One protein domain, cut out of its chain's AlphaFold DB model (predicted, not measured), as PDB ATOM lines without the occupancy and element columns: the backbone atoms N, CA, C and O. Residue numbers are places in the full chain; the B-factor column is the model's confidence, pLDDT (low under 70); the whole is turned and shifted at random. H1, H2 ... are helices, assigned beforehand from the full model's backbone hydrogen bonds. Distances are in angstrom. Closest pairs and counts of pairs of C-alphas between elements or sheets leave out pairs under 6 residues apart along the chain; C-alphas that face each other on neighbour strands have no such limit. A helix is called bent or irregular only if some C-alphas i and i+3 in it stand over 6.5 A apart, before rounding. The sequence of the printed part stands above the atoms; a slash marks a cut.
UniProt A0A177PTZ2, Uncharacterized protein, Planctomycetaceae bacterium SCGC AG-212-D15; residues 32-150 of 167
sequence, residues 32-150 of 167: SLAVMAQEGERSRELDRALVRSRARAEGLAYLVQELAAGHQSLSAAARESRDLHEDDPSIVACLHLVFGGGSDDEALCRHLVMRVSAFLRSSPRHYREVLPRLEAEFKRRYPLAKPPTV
ATOM      1  N   SER A  32      88.050  41.385 139.000       83.50
ATOM      2  CA  SER A  32      87.956  40.353 137.960       83.50
ATOM      3  C   SER A  32      87.078  39.172 138.385       83.50
ATOM      4  O   SER A  32      86.266  38.697 137.593       83.50
ATOM      5  N   LEU A  33      87.166  38.749 139.652       86.44
ATOM      6  CA  LEU A  33      86.336  37.671 140.191       86.44
ATOM      7  C   LEU A  33      84.860  38.077 140.257       86.44
ATOM      8  O   LEU A  33      83.997  37.277 139.896       86.44
ATOM      9  N   ALA A  34      84.568  39.318 140.655       88.75
ATOM     10  CA  ALA A  34      83.204  39.836 140.692       88.75
ATOM     11  C   ALA A  34      82.571  39.906 139.291       88.75
ATOM     12  O   ALA A  34      81.427  39.487 139.115       88.75
ATOM     13  N   VAL A  35      83.323  40.369 138.284       91.00
ATOM     14  CA  VAL A  35      82.850  40.422 136.890       91.00
ATOM     15  C   VAL A  35      82.590  39.017 136.345       91.00
ATOM     16  O   VAL A  35      81.515  38.770 135.804       91.00
ATOM     17  N   MET A  36      83.506  38.064 136.549       89.81
ATOM     18  CA  MET A  36      83.299  36.685 136.083       89.81
ATOM     19  C   MET A  36      82.129  35.991 136.792       89.81
ATOM     20  O   MET A  36      81.389  35.233 136.164       89.81
ATOM     21  N   ALA A  37      81.926  36.257 138.087       93.62
ATOM     22  CA  ALA A  37      80.769  35.750 138.818       93.62
ATOM     23  C   ALA A  37      79.456  36.309 138.242       93.62
ATOM     24  O   ALA A  37      78.530  35.542 137.972       93.62
ATOM     25  N   GLN A  38      79.407  37.617 137.974       95.19
ATOM     26  CA  GLN A  38      78.247  38.276 137.374       95.19
ATOM     27  C   GLN A  38      77.946  37.755 135.959       95.19
ATOM     28  O   GLN A  38      76.790  37.486 135.625       95.19
ATOM     29  N   GLU A  39      78.969  37.572 135.123       95.19
ATOM     30  CA  GLU A  39      78.823  36.979 133.788       95.19
ATOM     31  C   GLU A  39      78.311  35.536 133.864       95.19
ATOM     32  O   GLU A  39      77.410  35.151 133.113       95.19
ATOM     33  N   GLY A  40      78.816  34.753 134.822       95.88
ATOM     34  CA  GLY A  40      78.358  33.389 135.073       95.88
ATOM     35  C   GLY A  40      76.887  33.316 135.494       95.88
ATOM     36  O   GLY A  40      76.151  32.446 135.021       95.88
ATOM     37  N   GLU A  41      76.423  34.229 136.350       96.50
ATOM     38  CA  GLU A  41      75.014  34.311 136.752       96.50
ATOM     39  C   GLU A  41      74.105  34.689 135.585       96.50
ATOM     40  O   GLU A  41      73.097  34.016 135.350       96.50
ATOM     41  N   ARG A  42      74.504  35.695 134.799       96.06
ATOM     42  CA  ARG A  42      73.767  36.117 133.607       96.06
ATOM     43  C   ARG A  42      73.671  35.001 132.568       96.06
ATOM     44  O   ARG A  42      72.599  34.791 132.005       96.06
ATOM     45  N   SER A  43      74.754  34.256 132.335       95.94
ATOM     46  CA  SER A  43      74.735  33.100 131.427       95.94
ATOM     47  C   SER A  43      73.723  32.054 131.888       95.94
ATOM     48  O   SER A  43      72.888  31.617 131.103       95.94
ATOM     49  N   ARG A  44      73.722  31.710 133.183       97.50
ATOM     50  CA  ARG A  44      72.766  30.740 133.745       97.50
ATOM     51  C   ARG A  44      71.321  31.219 133.633       97.50
ATOM     52  O   ARG A  44      70.420  30.406 133.442       97.50
ATOM     53  N   GLU A  45      71.072  32.515 133.792       96.69
ATOM     54  CA  GLU A  45      69.739  33.091 133.614       96.69
ATOM     55  C   GLU A  45      69.259  32.967 132.162       96.69
ATOM     56  O   GLU A  45      68.137  32.506 131.928       96.69
ATOM     57  N   LEU A  46      70.126  33.299 131.199       95.31
ATOM     58  CA  LEU A  46      69.846  33.146 129.772       95.31
ATOM     59  C   LEU A  46      69.601  31.682 129.398       95.31
ATOM     60  O   LEU A  46      68.619  31.394 128.717       95.31
ATOM     61  N   ASP A  47      70.409  30.753 129.906       96.62
ATOM     62  CA  ASP A  47      70.229  29.318 129.665       96.62
ATOM     63  C   ASP A  47      68.863  28.833 130.166       96.62
ATOM     64  O   ASP A  47      68.132  28.139 129.456       96.62
ATOM     65  N   ARG A  48      68.451  29.257 131.368       96.69
ATOM     66  CA  ARG A  48      67.119  28.930 131.900       96.69
ATOM     67  C   ARG A  48      66.003  29.536 131.048       96.69
ATOM     68  O   ARG A  48      64.984  28.880 130.832       96.69
ATOM     69  N   ALA A  49      66.170  30.770 130.577       93.44
ATOM     70  CA  ALA A  49      65.199  31.417 129.698       93.44
ATOM     71  C   ALA A  49      65.082  30.692 128.347       93.44
ATOM     72  O   ALA A  49      63.966  30.475 127.869       93.44
ATOM     73  N   LEU A  50      66.204  30.249 127.774       94.81
ATOM     74  CA  LEU A  50      66.244  29.461 126.542       94.81
ATOM     75  C   LEU A  50      65.545  28.112 126.707       94.81
ATOM     76  O   LEU A  50      64.718  27.757 125.868       94.81
ATOM     77  N   VAL A  51      65.810  27.387 127.798       96.62
ATOM     78  CA  VAL A  51      65.144  26.106 128.087       96.62
ATOM     79  C   VAL A  51      63.629  26.289 128.199       96.62
ATOM     80  O   VAL A  51      62.881  25.542 127.568       96.62
ATOM     81  N   ARG A  52      63.159  27.313 128.928       95.50
ATOM     82  CA  ARG A  52      61.719  27.616 129.030       95.50
ATOM     83  C   ARG A  52      61.108  27.975 127.677       95.50
ATOM     84  O   ARG A  52      60.054  27.457 127.326       95.50
ATOM     85  N   SER A  53      61.773  28.833 126.904       93.81
ATOM     86  CA  SER A  53      61.318  29.225 125.564       93.81
ATOM     87  C   SER A  53      61.194  28.017 124.630       93.81
ATOM     88  O   SER A  53      60.183  27.853 123.945       93.81
ATOM     89  N   ARG A  54      62.183  27.115 124.663       96.00
ATOM     90  CA  ARG A  54      62.176  25.877 123.882       96.00
ATOM     91  C   ARG A  54      61.036  24.946 124.287       96.00
ATOM     92  O   ARG A  54      60.305  24.495 123.411       96.00
ATOM     93  N   ALA A  55      60.844  24.717 125.585       96.31
ATOM     94  CA  ALA A  55      59.752  23.882 126.085       96.31
ATOM     95  C   ALA A  55      58.376  24.419 125.649       96.31
ATOM     96  O   ALA A  55      57.527  23.653 125.197       96.31
ATOM     97  N   ARG A  56      58.175  25.746 125.686       96.19
ATOM     98  CA  ARG A  56      56.950  26.383 125.170       96.19
ATOM     99  C   ARG A  56      56.769  26.174 123.669       96.19
ATOM    100  O   ARG A  56      55.662  25.884 123.223       96.19
ATOM    101  N   ALA A  57      57.835  26.329 122.885       95.38
ATOM    102  CA  ALA A  57      57.779  26.134 121.439       95.38
ATOM    103  C   ALA A  57      57.432  24.683 121.066       95.38
ATOM    104  O   ALA A  57      56.607  24.464 120.181       95.38
ATOM    105  N   GLU A  58      58.023  23.708 121.761       96.88
ATOM    106  CA  GLU A  58      57.734  22.281 121.591       96.88
ATOM    107  C   GLU A  58      56.290  21.952 122.005       96.88
ATOM    108  O   GLU A  58      55.567  21.316 121.235       96.88
ATOM    109  N   GLY A  59      55.826  22.467 123.149       97.81
ATOM    110  CA  GLY A  59      54.438  22.315 123.595       97.81
ATOM    111  C   GLY A  59      53.430  22.907 122.605       97.81
ATOM    112  O   GLY A  59      52.453  22.255 122.243       97.81
ATOM    113  N   LEU A  60      53.692  24.107 122.080       98.00
ATOM    114  CA  LEU A  60      52.828  24.721 121.071       98.00
ATOM    115  C   LEU A  60      52.831  23.930 119.754       98.00
ATOM    116  O   LEU A  60      51.785  23.790 119.121       98.00
ATOM    117  N   ALA A  61      53.984  23.404 119.330       97.75
ATOM    118  CA  ALA A  61      54.071  22.559 118.141       97.75
ATOM    119  C   ALA A  61      53.247  21.274 118.301       97.75
ATOM    120  O   ALA A  61      52.545  20.888 117.365       97.75
ATOM    121  N   TYR A  62      53.282  20.661 119.485       98.44
ATOM    122  CA  TYR A  62      52.448  19.513 119.826       98.44
ATOM    123  C   TYR A  62      50.949  19.849 119.741       98.44
ATOM    124  O   TYR A  62      50.220  19.179 119.015       98.44
ATOM    125  N   LEU A  63      50.496  20.950 120.358       98.38
ATOM    126  CA  LEU A  63      49.090  21.389 120.274       98.38
ATOM    127  C   LEU A  63      48.624  21.603 118.829       98.38
ATOM    128  O   LEU A  63      47.504  21.253 118.458       98.38
ATOM    129  N   VAL A  64      49.487  22.174 117.986       98.25
ATOM    130  CA  VAL A  64      49.193  22.385 116.563       98.25
ATOM    131  C   VAL A  64      49.036  21.055 115.820       98.25
ATOM    132  O   VAL A  64      48.141  20.941 114.981       98.25
ATOM    133  N   GLN A  65      49.865  20.056 116.128       97.94
ATOM    134  CA  GLN A  65      49.756  18.715 115.546       97.94
ATOM    135  C   GLN A  65      48.464  18.016 115.983       97.94
ATOM    136  O   GLN A  65      47.736  17.517 115.127       97.94
ATOM    137  N   GLU A  66      48.123  18.058 117.272       98.44
ATOM    138  CA  GLU A  66      46.896  17.446 117.801       98.44
ATOM    139  C   GLU A  66      45.627  18.105 117.238       98.44
ATOM    140  O   GLU A  66      44.664  17.423 116.866       98.44
ATOM    141  N   LEU A  67      45.632  19.435 117.084       98.38
ATOM    142  CA  LEU A  67      44.556  20.159 116.403       98.38
ATOM    143  C   LEU A  67      44.448  19.768 114.930       98.38
ATOM    144  O   LEU A  67      43.332  19.598 114.430       98.38
ATOM    145  N   ALA A  68      45.579  19.636 114.234       97.94
ATOM    146  CA  ALA A  68      45.610  19.244 112.831       97.94
ATOM    147  C   ALA A  68      45.101  17.811 112.622       97.94
ATOM    148  O   ALA A  68      44.352  17.568 111.677       97.94
ATOM    149  N   ALA A  69      45.445  16.895 113.530       97.81
ATOM    150  CA  ALA A  69      44.959  15.519 113.546       97.81
ATOM    151  C   ALA A  69      43.480  15.401 113.964       97.81
ATOM    152  O   ALA A  69      42.841  14.384 113.710       97.81
ATOM    153  N   GLY A  70      42.913  16.439 114.587       97.75
ATOM    154  CA  GLY A  70      41.528  16.437 115.063       97.75
ATOM    155  C   GLY A  70      41.317  15.675 116.370       97.75
ATOM    156  O   GLY A  70      40.174  15.407 116.730       97.75
ATOM    157  N   HIS A  71      42.390  15.354 117.094       98.50
ATOM    158  CA  HIS A  71      42.322  14.695 118.400       98.50
ATOM    159  C   HIS A  71      41.863  15.642 119.513       98.50
ATOM    160  O   HIS A  71      41.303  15.207 120.518       98.50
ATOM    161  N   GLN A  72      42.070  16.946 119.325       98.25
ATOM    162  CA  GLN A  72      41.733  17.973 120.300       98.25
ATOM    163  C   GLN A  72      40.840  19.055 119.680       98.25
ATOM    164  O   GLN A  72      40.932  19.376 118.491       98.25
ATOM    165  N   SER A  73      39.952  19.625 120.500       98.44
ATOM    166  CA  SER A  73      39.134  20.785 120.119       98.44
ATOM    167  C   SER A  73      39.919  22.089 120.248       98.44
ATOM    168  O   SER A  73      40.803  22.207 121.103       98.44
ATOM    169  N   LEU A  74      39.529  23.112 119.482       98.31
ATOM    170  CA  LEU A  74      40.181  24.423 119.522       98.31
ATOM    171  C   LEU A  74      40.156  25.050 120.926       98.31
ATOM    172  O   LEU A  74      41.138  25.644 121.359       98.31
ATOM    173  N   SER A  75      39.058  24.880 121.667       98.06
ATOM    174  CA  SER A  75      38.930  25.423 123.025       98.06
ATOM    175  C   SER A  75      39.812  24.726 124.057       98.06
ATOM    176  O   SER A  75      40.266  25.375 124.996       98.06
ATOM    177  N   ALA A  76      40.027  23.415 123.917       98.50
ATOM    178  CA  ALA A  76      40.906  22.681 124.822       98.50
ATOM    179  C   ALA A  76      42.366  23.082 124.571       98.50
ATOM    180  O   ALA A  76      43.058  23.465 125.509       98.50
ATOM    181  N   ALA A  77      42.771  23.144 123.298       98.56
ATOM    182  CA  ALA A  77      44.106  23.592 122.924       98.56
ATOM    183  C   ALA A  77      44.369  25.057 123.317       98.56
ATOM    184  O   ALA A  77      45.475  25.388 123.721       98.56
ATOM    185  N   ALA A  78      43.366  25.942 123.255       98.19
ATOM    186  CA  ALA A  78      43.515  27.326 123.713       98.19
ATOM    187  C   ALA A  78      43.753  27.426 125.228       98.19
ATOM    188  O   ALA A  78      44.533  28.268 125.666       98.19
ATOM    189  N   ARG A  79      43.124  26.554 126.027       98.25
ATOM    190  CA  ARG A  79      43.374  26.478 127.472       98.25
ATOM    191  C   ARG A  79      44.787  25.980 127.759       98.25
ATOM    192  O   ARG A  79      45.517  26.659 128.461       98.25
ATOM    193  N   GLU A  80      45.193  24.874 127.147       98.38
ATOM    194  CA  GLU A  80      46.555  24.347 127.316       98.38
ATOM    195  C   GLU A  80      47.610  25.337 126.806       98.38
ATOM    196  O   GLU A  80      48.657  25.512 127.419       98.38
ATOM    197  N   SER A  81      47.314  26.070 125.728       97.94
ATOM    198  CA  SER A  81      48.176  27.149 125.254       97.94
ATOM    199  C   SER A  81      48.265  28.300 126.257       97.94
ATOM    200  O   SER A  81      49.353  28.841 126.419       97.94
ATOM    201  N   ARG A  82      47.176  28.677 126.944       97.75
ATOM    202  CA  ARG A  82      47.239  29.662 128.037       97.75
ATOM    203  C   ARG A  82      48.191  29.184 129.128       97.75
ATOM    204  O   ARG A  82      49.050  29.959 129.530       97.75
ATOM    205  N   ASP A  83      48.058  27.932 129.549       97.62
ATOM    206  CA  ASP A  83      48.875  27.357 130.619       97.62
ATOM    207  C   ASP A  83      50.365  27.329 130.215       97.62
ATOM    208  O   ASP A  83      51.238  27.689 130.999       97.62
ATOM    209  N   LEU A  84      50.675  27.038 128.942       96.88
ATOM    210  CA  LEU A  84      52.042  27.148 128.401       96.88
ATOM    211  C   LEU A  84      52.616  28.576 128.452       96.88
ATOM    212  O   LEU A  84      53.836  28.743 128.426       96.88
ATOM    213  N   HIS A  85      51.767  29.603 128.475       95.81
ATOM    214  CA  HIS A  85      52.152  31.015 128.448       95.81
ATOM    215  C   HIS A  85      51.966  31.729 129.796       95.81
ATOM    216  O   HIS A  85      52.153  32.943 129.848       95.81
ATOM    217  N   GLU A  86      51.651  31.010 130.878       95.94
ATOM    218  CA  GLU A  86      51.420  31.602 132.205       95.94
ATOM    219  C   GLU A  86      52.624  32.433 132.692       95.94
ATOM    220  O   GLU A  86      52.461  33.558 133.161       95.94
ATOM    221  N   ASP A  87      53.843  31.938 132.457       93.88
ATOM    222  CA  ASP A  87      55.099  32.617 132.817       93.88
ATOM    223  C   ASP A  87      55.493  33.769 131.868       93.88
ATOM    224  O   ASP A  87      56.535  34.405 132.055       93.88
ATOM    225  N   ASP A  88      54.736  34.001 130.793       93.62
ATOM    226  CA  ASP A  88      55.081  34.962 129.742       93.62
ATOM    227  C   ASP A  88      53.847  35.735 129.235       93.62
ATOM    228  O   ASP A  88      53.386  35.538 128.101       93.62
ATOM    229  N   PRO A  89      53.313  36.671 130.046       93.00
ATOM    230  CA  PRO A  89      52.130  37.457 129.687       93.00
ATOM    231  C   PRO A  89      52.362  38.360 128.466       93.00
ATOM    232  O   PRO A  89      51.400  38.805 127.831       93.00
ATOM    233  N   SER A  90      53.626  38.616 128.100       94.12
ATOM    234  CA  SER A  90      53.974  39.418 126.925       94.12
ATOM    235  C   SER A  90      53.441  38.794 125.635       94.12
ATOM    236  O   SER A  90      53.021  39.513 124.730       94.12
ATOM    237  N   ILE A  91      53.358  37.460 125.578       92.56
ATOM    238  CA  ILE A  91      52.861  36.749 124.402       92.56
ATOM    239  C   ILE A  91      51.387  37.063 124.178       92.56
ATOM    240  O   ILE A  91      51.022  37.446 123.069       92.56
ATOM    241  N   VAL A  92      50.552  36.977 125.214       93.81
ATOM    242  CA  VAL A  92      49.119  37.290 125.103       93.81
ATOM    243  C   VAL A  92      48.920  38.749 124.688       93.81
ATOM    244  O   VAL A  92      48.137  39.024 123.777       93.81
ATOM    245  N   ALA A  93      49.695  39.678 125.257       94.00
ATOM    246  CA  ALA A  93      49.685  41.078 124.836       94.00
ATOM    247  C   ALA A  93      50.055  41.242 123.348       94.00
ATOM    248  O   ALA A  93      49.373  41.960 122.614       94.00
ATOM    249  N   CYS A  94      51.077  40.530 122.863       92.75
ATOM    250  CA  CYS A  94      51.424  40.506 121.442       92.75
ATOM    251  C   CYS A  94      50.295  39.933 120.572       92.75
ATOM    252  O   CYS A  94      50.043  40.461 119.490       92.75
ATOM    253  N   LEU A  95      49.587  38.891 121.022       93.12
ATOM    254  CA  LEU A  95      48.451  38.338 120.276       93.12
ATOM    255  C   LEU A  95      47.322  39.364 120.128       93.12
ATOM    256  O   LEU A  95      46.749  39.475 119.044       93.12
ATOM    257  N   HIS A  96      47.047  40.155 121.166       93.88
ATOM    258  CA  HIS A  96      46.082  41.259 121.094       93.88
ATOM    259  C   HIS A  96      46.497  42.342 120.101       93.88
ATOM    260  O   HIS A  96      45.646  42.866 119.385       93.88
ATOM    261  N   LEU A  97      47.794  42.651 119.996       90.56
ATOM    262  CA  LEU A  97      48.302  43.586 118.986       90.56
ATOM    263  C   LEU A  97      48.158  43.036 117.560       90.56
ATOM    264  O   LEU A  97      47.838  43.785 116.641       90.56
ATOM    265  N   VAL A  98      48.391  41.734 117.369       89.31
ATOM    266  CA  VAL A  98      48.350  41.086 116.047       89.31
ATOM    267  C   VAL A  98      46.921  40.871 115.558       89.31
ATOM    268  O   VAL A  98      46.625  41.111 114.386       89.31
ATOM    269  N   PHE A  99      46.035  40.388 116.426       88.44
ATOM    270  CA  PHE A  99      44.680  40.001 116.038       88.44
ATOM    271  C   PHE A  99      43.631  41.077 116.310       88.44
ATOM    272  O   PHE A  99      42.597  41.073 115.640       88.44
ATOM    273  N   GLY A 100      43.928  42.005 117.221       85.38
ATOM    274  CA  GLY A 100      43.032  43.068 117.654       85.38
ATOM    275  C   GLY A 100      41.886  42.560 118.530       85.38
ATOM    276  O   GLY A 100      41.162  41.654 118.134       85.38
ATOM    277  N   GLY A 101      41.672  43.219 119.672       73.94
ATOM    278  CA  GLY A 101      40.477  43.097 120.517       73.94
ATOM    279  C   GLY A 101      40.107  41.689 121.014       73.94
ATOM    280  O   GLY A 101      40.742  40.684 120.714       73.94
ATOM    281  N   GLY A 102      39.019  41.633 121.786       89.44
ATOM    282  CA  GLY A 102      38.449  40.386 122.297       89.44
ATOM    283  C   GLY A 102      39.042  39.924 123.630       89.44
ATOM    284  O   GLY A 102      39.711  40.670 124.340       89.44
ATOM    285  N   SER A 103      38.725  38.683 123.992       96.44
ATOM    286  CA  SER A 103      39.264  38.018 125.188       96.44
ATOM    287  C   SER A 103      40.589  37.314 124.880       96.44
ATOM    288  O   SER A 103      40.819  36.923 123.738       96.44
ATOM    289  N   ASP A 104      41.426  37.058 125.891       96.62
ATOM    290  CA  ASP A 104      42.663  36.267 125.726       96.62
ATOM    291  C   ASP A 104      42.394  34.906 125.074       96.62
ATOM    292  O   ASP A 104      43.143  34.434 124.224       96.62
ATOM    293  N   ASP A 105      41.274  34.292 125.453       97.19
ATOM    294  CA  ASP A 105      40.796  33.010 124.939       97.19
ATOM    295  C   ASP A 105      40.517  33.083 123.423       97.19
ATOM    296  O   ASP A 105      40.869  32.173 122.670       97.19
ATOM    297  N   GLU A 106      39.938  34.195 122.955       97.06
ATOM    298  CA  GLU A 106      39.716  34.453 121.530       97.06
ATOM    299  C   GLU A 106      41.045  34.648 120.788       97.06
ATOM    300  O   GLU A 106      41.254  34.038 119.735       97.06
ATOM    301  N   ALA A 107      41.950  35.460 121.341       95.62
ATOM    302  CA  ALA A 107      43.258  35.736 120.751       95.62
ATOM    303  C   ALA A 107      44.096  34.453 120.597       95.62
ATOM    304  O   ALA A 107      44.686  34.220 119.537       95.62
ATOM    305  N   LEU A 108      44.075  33.575 121.605       96.75
ATOM    306  CA  LEU A 108      44.720  32.260 121.568       96.75
ATOM    307  C   LEU A 108      44.083  31.335 120.525       96.75
ATOM    308  O   LEU A 108      44.795  30.703 119.745       96.75
ATOM    309  N   CYS A 109      42.750  31.298 120.424       97.31
ATOM    310  CA  CYS A 109      42.087  30.517 119.378       97.31
ATOM    311  C   CYS A 109      42.488  30.994 117.967       97.31
ATOM    312  O   CYS A 109      42.779  30.172 117.097       97.31
ATOM    313  N   ARG A 110      42.548  32.313 117.729       96.50
ATOM    314  CA  ARG A 110      43.004  32.885 116.445       96.50
ATOM    315  C   ARG A 110      44.454  32.513 116.145       96.50
ATOM    316  O   ARG A 110      44.771  32.146 115.011       96.50
ATOM    317  N   HIS A 111      45.318  32.578 117.159       95.81
ATOM    318  CA  HIS A 111      46.721  32.186 117.053       95.81
ATOM    319  C   HIS A 111      46.874  30.730 116.631       95.81
ATOM    320  O   HIS A 111      47.596  30.447 115.675       95.81
ATOM    321  N   LEU A 112      46.146  29.822 117.281       97.56
ATOM    322  CA  LEU A 112      46.184  28.396 116.976       97.56
ATOM    323  C   LEU A 112      45.662  28.094 115.565       97.56
ATOM    324  O   LEU A 112      46.316  27.355 114.833       97.56
ATOM    325  N   VAL A 113      44.566  28.724 115.125       96.81
ATOM    326  CA  VAL A 113      44.069  28.578 113.741       96.81
ATOM    327  C   VAL A 113      45.120  29.034 112.722       96.81
ATOM    328  O   VAL A 113      45.391  28.330 111.747       96.81
ATOM    329  N   MET A 114      45.771  30.176 112.964       95.38
ATOM    330  CA  MET A 114      46.861  30.665 112.115       95.38
ATOM    331  C   MET A 114      48.052  29.692 112.096       95.38
ATOM    332  O   MET A 114      48.617  29.430 111.033       95.38
ATOM    333  N   ARG A 115      48.437  29.133 113.250       95.81
ATOM    334  CA  ARG A 115      49.543  28.169 113.361       95.81
ATOM    335  C   ARG A 115      49.233  26.848 112.656       95.81
ATOM    336  O   ARG A 115      50.093  26.360 111.929       95.81
ATOM    337  N   VAL A 116      48.021  26.310 112.801       96.75
ATOM    338  CA  VAL A 116      47.579  25.102 112.082       96.75
ATOM    339  C   VAL A 116      47.556  25.349 110.578       96.75
ATOM    340  O   VAL A 116      48.072  24.536 109.815       96.75
ATOM    341  N   SER A 117      47.042  26.499 110.137       95.06
ATOM    342  CA  SER A 117      47.110  26.898 108.730       95.06
ATOM    343  C   SER A 117      48.555  26.907 108.210       95.06
ATOM    344  O   SER A 117      48.831  26.350 107.147       95.06
ATOM    345  N   ALA A 118      49.493  27.478 108.977       91.50
ATOM    346  CA  ALA A 118      50.912  27.494 108.632       91.50
ATOM    347  C   ALA A 118      51.537  26.087 108.596       91.50
ATOM    348  O   ALA A 118      52.307  25.785 107.686       91.50
ATOM    349  N   PHE A 119      51.183  25.222 109.548       94.38
ATOM    350  CA  PHE A 119      51.639  23.832 109.615       94.38
ATOM    351  C   PHE A 119      51.159  23.005 108.412       94.38
ATOM    352  O   PHE A 119      51.929  22.253 107.822       94.38
ATOM    353  N   LEU A 120      49.914  23.205 107.978       94.81
ATOM    354  CA  LEU A 120      49.309  22.476 106.859       94.81
ATOM    355  C   LEU A 120      49.691  23.019 105.472       94.81
ATOM    356  O   LEU A 120      49.205  22.500 104.466       94.81
ATOM    357  N   ARG A 121      50.571  24.029 105.382       89.19
ATOM    358  CA  ARG A 121      50.986  24.651 104.107       89.19
ATOM    359  C   ARG A 121      51.529  23.651 103.089       89.19
ATOM    360  O   ARG A 121      51.264  23.793 101.901       89.19
ATOM    361  N   SER A 122      52.260  22.635 103.543       89.38
ATOM    362  CA  SER A 122      52.822  21.586 102.681       89.38
ATOM    363  C   SER A 122      51.805  20.512 102.275       89.38
ATOM    364  O   SER A 122      52.117  19.653 101.456       89.38
ATOM    365  N   SER A 123      50.585  20.544 102.825       93.56
ATOM    366  CA  SER A 123      49.549  19.524 102.638       93.56
ATOM    367  C   SER A 123      48.197  20.140 102.238       93.56
ATOM    368  O   SER A 123      47.268  20.170 103.050       93.56
ATOM    369  N   PRO A 124      48.019  20.571 100.971       91.56
ATOM    370  CA  PRO A 124      46.809  21.269 100.518       91.56
ATOM    371  C   PRO A 124      45.504  20.493 100.739       91.56
ATOM    372  O   PRO A 124      44.454  21.093 100.965       91.56
ATOM    373  N   ARG A 125      45.558  19.154 100.683       94.62
ATOM    374  CA  ARG A 125      44.403  18.294 100.973       94.62
ATOM    375  C   ARG A 125      43.956  18.443 102.429       94.62
ATOM    376  O   ARG A 125      42.805  18.794 102.658       94.62
ATOM    377  N   HIS A 126      44.869  18.249 103.383       93.44
ATOM    378  CA  HIS A 126      44.584  18.411 104.812       93.44
ATOM    379  C   HIS A 126      44.182  19.850 105.146       93.44
ATOM    380  O   HIS A 126      43.262  20.060 105.927       93.44
ATOM    381  N   TYR A 127      44.799  20.847 104.504       93.12
ATOM    382  CA  TYR A 127      44.420  22.252 104.662       93.12
ATOM    383  C   TYR A 127      42.927  22.491 104.378       93.12
ATOM    384  O   TYR A 127      42.241  23.131 105.172       93.12
ATOM    385  N   ARG A 128      42.408  21.947 103.265       93.19
ATOM    386  CA  ARG A 128      40.997  22.097 102.859       93.19
ATOM    387  C   ARG A 128      40.015  21.359 103.768       93.19
ATOM    388  O   ARG A 128      38.842  21.709 103.777       93.19
ATOM    389  N   GLU A 129      40.473  20.351 104.499       95.88
ATOM    390  CA  GLU A 129      39.643  19.552 105.402       95.88
ATOM    391  C   GLU A 129      39.640  20.124 106.825       95.88
ATOM    392  O   GLU A 129      38.587  20.363 107.417       95.88
ATOM    393  N   VAL A 130      40.827  20.394 107.367       96.62
ATOM    394  CA  VAL A 130      41.017  20.776 108.769       96.62
ATOM    395  C   VAL A 130      40.636  22.232 109.016       96.62
ATOM    396  O   VAL A 130      39.984  22.531 110.017       96.62
ATOM    397  N   LEU A 131      41.029  23.153 108.129       95.81
ATOM    398  CA  LEU A 131      40.865  24.579 108.399       95.81
ATOM    399  C   LEU A 131      39.387  25.002 108.481       95.81
ATOM    400  O   LEU A 131      39.036  25.638 109.476       95.81
ATOM    401  N   PRO A 132      38.486  24.588 107.562       95.81
ATOM    402  CA  PRO A 132      37.064  24.915 107.683       95.81
ATOM    403  C   PRO A 132      36.427  24.371 108.965       95.81
ATOM    404  O   PRO A 132      35.564  25.027 109.548       95.81
ATOM    405  N   ARG A 133      36.869  23.196 109.444       97.19
ATOM    406  CA  ARG A 133      36.418  22.652 110.731       97.19
ATOM    407  C   ARG A 133      36.816  23.584 111.874       97.19
ATOM    408  O   ARG A 133      35.946  23.979 112.646       97.19
ATOM    409  N   LEU A 134      38.093  23.958 111.974       97.31
ATOM    410  CA  LEU A 134      38.581  24.834 113.046       97.31
ATOM    411  C   LEU A 134      37.953  26.235 112.986       97.31
ATOM    412  O   LEU A 134      37.586  26.787 114.021       97.31
ATOM    413  N   GLU A 135      37.754  26.791 111.790       95.94
ATOM    414  CA  GLU A 135      37.035  28.055 111.595       95.94
ATOM    415  C   GLU A 135      35.567  27.955 112.031       95.94
ATOM    416  O   GLU A 135      35.037  28.883 112.647       95.94
ATOM    417  N   ALA A 136      34.909  26.820 111.775       96.62
ATOM    418  CA  ALA A 136      33.562  26.568 112.268       96.62
ATOM    419  C   ALA A 136      33.527  26.442 113.802       96.62
ATOM    420  O   ALA A 136      32.620  26.993 114.425       96.62
ATOM    421  N   GLU A 137      34.500  25.768 114.433       97.69
ATOM    422  CA  GLU A 137      34.632  25.733 115.901       97.69
ATOM    423  C   GLU A 137      34.805  27.141 116.479       97.69
ATOM    424  O   GLU A 137      34.086  27.521 117.409       97.69
ATOM    425  N   PHE A 138      35.694  27.937 115.879       96.69
ATOM    426  CA  PHE A 138      35.925  29.327 116.258       96.69
ATOM    427  C   PHE A 138      34.642  30.158 116.153       96.69
ATOM    428  O   PHE A 138      34.239  30.797 117.123       96.69
ATOM    429  N   LYS A 139      33.952  30.105 115.007       96.44
ATOM    430  CA  LYS A 139      32.729  30.882 114.755       96.44
ATOM    431  C   LYS A 139      31.585  30.500 115.695       96.44
ATOM    432  O   LYS A 139      30.817  31.372 116.091       96.44
ATOM    433  N   ARG A 140      31.464  29.222 116.078       97.19
ATOM    434  CA  ARG A 140      30.474  28.798 117.086       97.19
ATOM    435  C   ARG A 140      30.750  29.418 118.455       97.19
ATOM    436  O   ARG A 140      29.803  29.764 119.151       97.19
ATOM    437  N   ARG A 141      32.024  29.544 118.841       95.94
ATOM    438  CA  ARG A 141      32.429  30.104 120.140       95.94
ATOM    439  C   ARG A 141      32.385  31.634 120.156       95.94
ATOM    440  O   ARG A 141      31.990  32.215 121.160       95.94
ATOM    441  N   TYR A 142      32.740  32.269 119.043       96.00
ATOM    442  CA  TYR A 142      32.831  33.721 118.905       96.00
ATOM    443  C   TYR A 142      32.028  34.203 117.683       96.00
ATOM    444  O   TYR A 142      32.605  34.573 116.660       96.00
ATOM    445  N   PRO A 143      30.684  34.215 117.749       95.38
ATOM    446  CA  PRO A 143      29.835  34.501 116.587       95.38
ATOM    447  C   PRO A 143      29.942  35.943 116.069       95.38
ATOM    448  O   PRO A 143      29.675  36.188 114.894       95.38
ATOM    449  N   LEU A 144      30.332  36.888 116.931       93.69
ATOM    450  CA  LEU A 144      30.525  38.303 116.582       93.69
ATOM    451  C   LEU A 144      31.950  38.611 116.101       93.69
ATOM    452  O   LEU A 144      32.205  39.680 115.552       93.69
ATOM    453  N   ALA A 145      32.886  37.688 116.319       92.62
ATOM    454  CA  ALA A 145      34.275  37.878 115.960       92.62
ATOM    455  C   ALA A 145      34.457  37.713 114.449       92.62
ATOM    456  O   ALA A 145      34.000  36.740 113.843       92.62
ATOM    457  N   LYS A 146      35.194  38.638 113.822       88.06
ATOM    458  CA  LYS A 146      35.637  38.444 112.436       88.06
ATOM    459  C   LYS A 146      36.521  37.192 112.388       88.06
ATOM    460  O   LYS A 146      37.462  37.139 113.182       88.06
ATOM    461  N   PRO A 147      36.282  36.220 111.491       79.25
ATOM    462  CA  PRO A 147      37.117  35.028 111.416       79.25
ATOM    463  C   PRO A 147      38.588  35.419 111.210       79.25
ATOM    464  O   PRO A 147      38.858  36.440 110.556       79.25
ATOM    465  N   PRO A 148      39.542  34.663 111.789       78.56
ATOM    466  CA  PRO A 148      40.959  34.912 111.571       78.56
ATOM    467  C   PRO A 148      41.201  34.927 110.064       78.56
ATOM    468  O   PRO A 148      40.977  33.936 109.376       78.56
ATOM    469  N   THR A 149      41.576  36.091 109.531       78.31
ATOM    470  CA  THR A 149      41.854  36.216 108.101       78.31
ATOM    471  C   THR A 149      43.193  35.548 107.856       78.31
ATOM    472  O   THR A 149      44.246  36.173 107.973       78.31
ATOM    473  N   VAL A 150      43.151  34.252 107.565       74.69
ATOM    474  CA  VAL A 150      44.305  33.520 107.068       74.69
ATOM    475  C   VAL A 150      44.578  34.075 105.678       74.69
ATOM    476  O   VAL A 150      43.846  33.790 104.732       74.69
TER     477      VAL A 150
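AT A GLANCE: This is residues 32 to 150 of the 167 residues of an uncharacterized protein of Planctomycetaceae bacterium SCGC AG-212-D15 (UniProt A0A177PTZ2). One long helix, H1, sticks out as an arm from a compact head; its first part, residues 32 to 51, stands free, and its last part is built into the head. In the head H4 is the middle helix: H2 folds back beside the end of H1 and crosses H4, H3 crosses H4 near its start, and H5 folds back side by side with H4. The printed part has 119 residues with five named helices, H1 to H5 in order along the chain, and no named strand, and its class is all helix. It is loose, with a radius of gyration of the C-alphas of 17.8 A, and spans 61 by 30 by 21 A, the length being made by the arm.

IN THESE COORDINATES: H1, residues 32 to 69, begins at C-alpha 32 at (87.956, 40.353, 137.960) and measures 55.3 A from first to last C-alpha. H2, residues 74 to 84, measures 15.1 A, and H3, residues 89 to 99, measures 15.8 A. H4, residues 104 to 122, measures 29.2 A from C-alpha 104 at (42.663, 36.267, 125.726); it is irregular, with C-alphas 119 and 122 7.4 A apart. H5, residues 124 to 141, measures 25.9 A and ends at C-alpha 141 at (32.429, 30.104, 120.140).

HOW THE PARTS SIT: H4 is the hub and touches the four other helices. With residues 112 to 120 alone it touches residues 64 to 68 of H1, about perpendicular at 76 degrees; the closest C-alphas, of Val 64 and Val 116, are 5.5 A apart. H2 touches residues 105 to 112 of H4, also at 76 degrees, with the C-alphas of Ala 78 and Leu 108 closest at 5.5 A. H3 touches residues 104 to 111 of H4, only just about perpendicular at 71 degrees; the closest C-alphas, of Leu 95 and Ala 107, are 5.8 A apart. H4 and H5 form a helical hairpin, opposite ways at a shallow tilt of 10 degrees, with the C-alphas of Leu 120 and Tyr 127 closest at 5.4 A. H1 and H2 form another hairpin, at 10 degrees, in which residues 56 to 67 of H1 touch H2. H2 and H5 only just touch, with 3 pairs of C-alphas within 8 A. H3 is apart from H1 and H5. Every O i to N i+4 pair is within hydrogen-bond range in H1, H2 and H3, against 14 of 15 in H4 and 12 of 14 in H5.

THE WHOLE: The two C-alphas farthest apart, of Ser 32 and Arg 140, are 62.2 A apart. Without residues 32 to 51 the body spans 36 by 32 by 20 A. The four links between helices are tight, and the printed part has no cut. The mean pLDDT of the printed part is 94.4, and no printed residue is under 70.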